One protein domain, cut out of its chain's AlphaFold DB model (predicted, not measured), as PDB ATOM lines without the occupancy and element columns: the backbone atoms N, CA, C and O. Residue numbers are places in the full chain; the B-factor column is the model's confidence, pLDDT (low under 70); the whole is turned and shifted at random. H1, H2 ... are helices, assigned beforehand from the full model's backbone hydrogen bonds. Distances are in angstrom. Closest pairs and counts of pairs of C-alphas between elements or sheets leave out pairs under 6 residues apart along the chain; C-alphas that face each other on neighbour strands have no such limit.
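This is residues 80 to 124 of the 137 residues of an uncharacterized protein of Vanilla planifolia (UniProt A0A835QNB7). A short hook, residues 80 to 85, leads into the long helix H1, and at its far end the shorter helix H2 turns off, the two helices making an open L with no packing between its arms. The printed part has 45 residues with two named helices, H1 then H2, and no named strand; its class is all helix. It is extended, with a radius of gyration of the C-alphas of 17.0 A and spans of 49 by 19 by 13 A.

H1 runs from Ala 86, C-alpha at (-46.349, -43.363, 39.863), to Ser 108, 33.7 A away. H2, residues 111 to 123, is 18.3 A long and ends with C-alpha 123 at (-26.579, -5.407, 21.489).

H1 and H2 are apart, though a tight link of 2 residues joins them. In H1 and H2 every O i to N i+4 pair is within hydrogen-bond range. Residues 93 to 105 of H1 stand free, as do residues 118 to 124, of which 118 to 123 belong to H2.

The two C-alphas farthest apart, those of Asp 82 and Ala 123, are 50.5 A apart. The printed part has no cut. Mean pLDDT of the printed part is 92.8; residues 80 to 81 are under 70.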
ATOM      1  N   CYS A  80     -49.497 -36.262  51.269       61.78
ATOM      2  CA  CYS A  80     -49.770 -35.757  49.920       61.78
ATOM      3  C   CYS A  80     -49.092 -36.591  48.821       61.78
ATOM      4  O   CYS A  80     -49.624 -36.706  47.716       61.78
ATOM      5  N   HIS A  81     -47.927 -37.179  49.110       69.81
ATOM      6  CA  HIS A  81     -47.200 -38.005  48.153       69.81
ATOM      7  C   HIS A  81     -47.791 -39.409  48.008       69.81
ATOM      8  O   HIS A  81     -47.678 -40.001  46.933       69.81
ATOM      9  N   ASP A  82     -48.436 -39.948  49.039       80.69
ATOM     10  CA  ASP A  82     -48.991 -41.303  49.017       80.69
ATOM     11  C   ASP A  82     -50.229 -41.433  48.125       80.69
ATOM     12  O   ASP A  82     -50.471 -42.504  47.565       80.69
ATOM     13  N   HIS A  83     -50.944 -40.334  47.879       86.19
ATOM     14  CA  HIS A  83     -52.101 -40.298  46.976       86.19
ATOM     15  C   HIS A  83     -51.721 -40.167  45.491       86.19
ATOM     16  O   HIS A  83     -52.580 -40.310  44.619       86.19
ATOM     17  N   LEU A  84     -50.449 -39.888  45.186       91.06
ATOM     18  CA  LEU A  84     -49.995 -39.612  43.823       91.06
ATOM     19  C   LEU A  84     -49.741 -40.888  43.026       91.06
ATOM     20  O   LEU A  84     -49.167 -41.875  43.505       91.06
ATOM     21  N   THR A  85     -50.084 -40.825  41.747       94.81
ATOM     22  CA  THR A  85     -49.760 -41.871  40.781       94.81
ATOM     23  C   THR A  85     -48.246 -41.982  40.580       94.81
ATOM     24  O   THR A  85     -47.485 -41.027  40.754       94.81
ATOM     25  N   ALA A  86     -47.772 -43.154  40.148       93.12
ATOM     26  CA  ALA A  86     -46.349 -43.363  39.863       93.12
ATOM     27  C   ALA A  86     -45.790 -42.377  38.813       93.12
ATOM     28  O   ALA A  86     -44.609 -42.034  38.855       93.12
ATOM     29  N   ALA A  87     -46.630 -41.913  37.882       94.31
ATOM     30  CA  ALA A  87     -46.255 -40.912  36.888       94.31
ATOM     31  C   ALA A  87     -46.066 -39.523  37.517       94.31
ATOM     32  O   ALA A  87     -45.057 -38.868  37.259       94.31
ATOM     33  N   GLU A  88     -46.988 -39.100  38.382       93.62
ATOM     34  CA  GLU A  88     -46.899 -37.820  39.095       93.62
ATOM     35  C   GLU A  88     -45.694 -37.786  40.037       93.62
ATOM     36  O   GLU A  88     -44.945 -36.809  40.034       93.62
ATOM     37  N   LYS A  89     -45.433 -38.885  40.760       94.12
ATOM     38  CA  LYS A  89     -44.242 -39.026  41.615       94.12
ATOM     39  C   LYS A  89     -42.947 -38.782  40.831       94.12
ATOM     40  O   LYS A  89     -42.108 -37.996  41.262       94.12
ATOM     41  N   ARG A  90     -42.805 -39.399  39.650       94.69
ATOM     42  CA  ARG A  90     -41.637 -39.196  38.769       94.69
ATOM     43  C   ARG A  90     -41.535 -37.764  38.248       94.69
ATOM     44  O   ARG A  90     -40.432 -37.234  38.152       94.69
ATOM     45  N   TYR A  91     -42.662 -37.143  37.899       96.19
ATOM     46  CA  TYR A  91     -42.677 -35.759  37.428       96.19
ATOM     47  C   TYR A  91     -42.200 -34.787  38.512       96.19
ATOM     48  O   TYR A  91     -41.359 -33.940  38.225       96.19
ATOM     49  N   LEU A  92     -42.681 -34.932  39.751       95.38
ATOM     50  CA  LEU A  92     -42.251 -34.095  40.876       95.38
ATOM     51  C   LEU A  92     -40.760 -34.260  41.171       95.38
ATOM     52  O   LEU A  92     -40.055 -33.269  41.331       95.38
ATOM     53  N   GLU A  93     -40.257 -35.495  41.161       93.69
ATOM     54  CA  GLU A  93     -38.828 -35.752  41.336       93.69
ATOM     55  C   GLU A  93     -37.998 -35.083  40.229       93.69
ATOM     56  O   GLU A  93     -37.005 -34.405  40.497       93.69
ATOM     57  N   GLN A  94     -38.416 -35.226  38.968       96.12
ATOM     58  CA  GLN A  94     -37.741 -34.590  37.839       96.12
ATOM     59  C   GLN A  94     -37.794 -33.061  37.926       96.12
ATOM     60  O   GLN A  94     -36.790 -32.399  37.656       96.12
ATOM     61  N   ARG A  95     -38.943 -32.503  38.317       96.31
ATOM     62  CA  ARG A  95     -39.134 -31.070  38.546       96.31
ATOM     63  C   ARG A  95     -38.168 -30.570  39.617       96.31
ATOM     64  O   ARG A  95     -37.405 -29.657  39.332       96.31
ATOM     65  N   GLY A  96     -38.096 -31.250  40.762       95.19
ATOM     66  CA  GLY A  96     -37.152 -30.931  41.834       95.19
ATOM     67  C   GLY A  96     -35.693 -30.951  41.369       95.19
ATOM     68  O   GLY A  96     -34.938 -30.025  41.656       95.19
ATOM     69  N   ARG A  97     -35.296 -31.947  40.562       94.81
ATOM     70  CA  ARG A  97     -33.942 -32.002  39.972       94.81
ATOM     71  C   ARG A  97     -33.646 -30.796  39.073       94.81
ATOM     72  O   ARG A  97     -32.550 -30.237  39.134       94.81
ATOM     73  N   ILE A  98     -34.599 -30.409  38.223       96.00
ATOM     74  CA  ILE A  98     -34.461 -29.247  37.331       96.00
ATOM     75  C   ILE A  98     -34.381 -27.961  38.153       96.00
ATOM     76  O   ILE A  98     -33.511 -27.129  37.890       96.00
ATOM     77  N   ASP A  99     -35.240 -27.827  39.159       95.62
ATOM     78  CA  ASP A  99     -35.339 -26.640  39.999       95.62
ATOM     79  C   ASP A  99     -34.062 -26.442  40.819       95.62
ATOM     80  O   ASP A  99     -33.523 -25.341  40.820       95.62
ATOM     81  N   MET A 100     -33.482 -27.498  41.402       94.50
ATOM     82  CA  MET A 100     -32.178 -27.419  42.081       94.50
ATOM     83  C   MET A 100     -31.072 -26.884  41.163       94.50
ATOM     84  O   MET A 100     -30.284 -26.016  41.542       94.50
ATOM     85  N   HIS A 101     -31.009 -27.392  39.934       92.00
ATOM     86  CA  HIS A 101     -30.006 -26.957  38.970       92.00
ATOM     87  C   HIS A 101     -30.257 -25.521  38.482       92.00
ATOM     88  O   HIS A 101     -29.309 -24.763  38.270       92.00
ATOM     89  N   LEU A 102     -31.523 -25.123  38.325       93.75
ATOM     90  CA  LEU A 102     -31.895 -23.750  37.995       93.75
ATOM     91  C   LEU A 102     -31.531 -22.797  39.140       93.75
ATOM     92  O   LEU A 102     -30.875 -21.792  38.883       93.75
ATOM     93  N   MET A 103     -31.868 -23.162  40.380       91.00
ATOM     94  CA  MET A 103     -31.554 -22.435  41.613       91.00
ATOM     95  C   MET A 103     -30.054 -22.175  41.742       91.00
ATOM     96  O   MET A 103     -29.650 -21.037  41.964       91.00
ATOM     97  N   ALA A 104     -29.214 -23.190  41.513       91.19
ATOM     98  CA  ALA A 104     -27.760 -23.033  41.539       91.19
ATOM     99  C   ALA A 104     -27.264 -22.005  40.503       91.19
ATOM    100  O   ALA A 104     -26.438 -21.143  40.810       91.19
ATOM    101  N   LYS A 105     -27.804 -22.043  39.278       87.94
ATOM    102  CA  LYS A 105     -27.450 -21.091  38.213       87.94
ATOM    103  C   LYS A 105     -27.940 -19.679  38.507       87.94
ATOM    104  O   LYS A 105     -27.201 -18.723  38.289       87.94
ATOM    105  N   THR A 106     -29.169 -19.523  38.988       87.31
ATOM    106  CA  THR A 106     -29.721 -18.204  39.311       87.31
ATOM    107  C   THR A 106     -29.040 -17.595  40.526       87.31
ATOM    108  O   THR A 106     -28.797 -16.396  40.519       87.31
ATOM    109  N   ALA A 107     -28.675 -18.408  41.522       87.50
ATOM    110  CA  ALA A 107     -27.937 -17.959  42.700       87.50
ATOM    111  C   ALA A 107     -26.506 -17.518  42.359       87.50
ATOM    112  O   ALA A 107     -25.989 -16.593  42.976       87.50
ATOM    113  N   SER A 108     -25.874 -18.137  41.355       90.62
ATOM    114  CA  SER A 108     -24.515 -17.761  40.946       90.62
ATOM    115  C   SER A 108     -24.395 -16.379  40.292       90.62
ATOM    116  O   SER A 108     -23.297 -15.831  40.261       90.62
ATOM    117  N   LYS A 109     -25.485 -15.812  39.753       93.56
ATOM    118  CA  LYS A 109     -25.455 -14.539  39.017       93.56
ATOM    119  C   LYS A 109     -26.137 -13.433  39.808       93.56
ATOM    120  O   LYS A 109     -27.295 -13.573  40.206       93.56
ATOM    121  N   SER A 110     -25.475 -12.285  39.940       95.81
ATOM    122  CA  SER A 110     -26.115 -11.100  40.509       95.81
ATOM    123  C   SER A 110     -27.204 -10.559  39.574       95.81
ATOM    124  O   SER A 110     -27.234 -10.835  38.373       95.81
ATOM    125  N   HIS A 111     -28.124  -9.750  40.106       94.31
ATOM    126  CA  HIS A 111     -29.087  -9.021  39.273       94.31
ATOM    127  C   HIS A 111     -28.379  -8.114  38.255       94.31
ATOM    128  O   HIS A 111     -28.778  -8.074  37.093       94.31
ATOM    129  N   ARG A 112     -27.284  -7.464  38.672       96.31
ATOM    130  CA  ARG A 112     -26.443  -6.649  37.789       96.31
ATOM    131  C   ARG A 112     -25.898  -7.471  36.619       96.31
ATOM    132  O   ARG A 112     -26.015  -7.029  35.482       96.31
ATOM    133  N   ASP A 113     -25.370  -8.662  36.891       96.06
ATOM    134  CA  ASP A 113     -24.818  -9.546  35.856       96.06
ATOM    135  C   ASP A 113     -25.916 -10.017  34.900       96.06
ATOM    136  O   ASP A 113     -25.722 -10.026  33.690       96.06
ATOM    137  N   ARG A 114     -27.117 -10.322  35.420       95.12
ATOM    138  CA  ARG A 114     -28.282 -10.654  34.585       95.12
ATOM    139  C   ARG A 114     -28.686  -9.503  33.662       95.12
ATOM    140  O   ARG A 114     -29.007  -9.757  32.504       95.12
ATOM    141  N   ILE A 115     -28.665  -8.259  34.150       97.25
ATOM    142  CA  ILE A 115     -28.929  -7.073  33.320       97.25
ATOM    143  C   ILE A 115     -27.826  -6.898  32.274       97.25
ATOM    144  O   ILE A 115     -28.122  -6.623  31.115       97.25
ATOM    145  N   GLN A 116     -26.563  -7.064  32.663       97.56
ATOM    146  CA  GLN A 116     -25.435  -6.927  31.747       97.56
ATOM    147  C   GLN A 116     -25.489  -7.973  30.627       97.56
ATOM    148  O   GLN A 116     -25.399  -7.598  29.460       97.56
ATOM    149  N   ASP A 117     -25.706  -9.247  30.964       96.88
ATOM    150  CA  ASP A 117     -25.880 -10.340  30.003       96.88
ATOM    151  C   ASP A 117     -27.044 -10.054  29.042       96.88
ATOM    152  O   ASP A 117     -26.928 -10.256  27.834       96.88
ATOM    153  N   PHE A 118     -28.166  -9.556  29.570       98.06
ATOM    154  CA  PHE A 118     -29.338  -9.209  28.769       98.06
ATOM    155  C   PHE A 118     -29.058  -8.048  27.811       98.06
ATOM    156  O   PHE A 118     -29.371  -8.135  26.626       98.06
ATOM    157  N   ASN A 119     -28.413  -6.987  28.288       97.31
ATOM    158  CA  ASN A 119     -28.048  -5.846  27.453       97.31
ATOM    159  C   ASN A 119     -27.037  -6.242  26.375       97.31
ATOM    160  O   ASN A 119     -27.153  -5.809  25.232       97.31
ATOM    161  N   GLN A 120     -26.075  -7.102  26.714       98.25
ATOM    162  CA  GLN A 120     -25.130  -7.637  25.743       98.25
ATOM    163  C   GLN A 120     -25.829  -8.517  24.701       98.25
ATOM    164  O   GLN A 120     -25.518  -8.425  23.515       98.25
ATOM    165  N   TYR A 121     -26.808  -9.327  25.111       97.94
ATOM    166  CA  TYR A 121     -27.640 -10.098  24.189       97.94
ATOM    167  C   TYR A 121     -28.413  -9.194  23.221       97.94
ATOM    168  O   TYR A 121     -28.411  -9.459  22.023       97.94
ATOM    169  N   LEU A 122     -29.018  -8.110  23.714       96.38
ATOM    170  CA  LEU A 122     -29.716  -7.139  22.869       96.38
ATOM    171  C   LEU A 122     -28.774  -6.425  21.897       96.38
ATOM    172  O   LEU A 122     -29.129  -6.254  20.738       96.38
ATOM    173  N   ALA A 123     -27.576  -6.049  22.345       96.88
ATOM    174  CA  ALA A 123     -26.579  -5.407  21.489       96.88
ATOM    175  C   ALA A 123     -26.092  -6.328  20.356       96.88
ATOM    176  O   ALA A 123     -25.766  -5.854  19.273       96.88
ATOM    177  N   ASN A 124     -26.055  -7.639  20.603       96.94
ATOM    178  CA  ASN A 124     -25.655  -8.644  19.615       96.94
ATOM    179  C   ASN A 124     -26.816  -9.123  18.731       96.94
ATOM    180  O   ASN A 124     -26.604  -9.903  17.801       96.94
TER     181      ASN A 124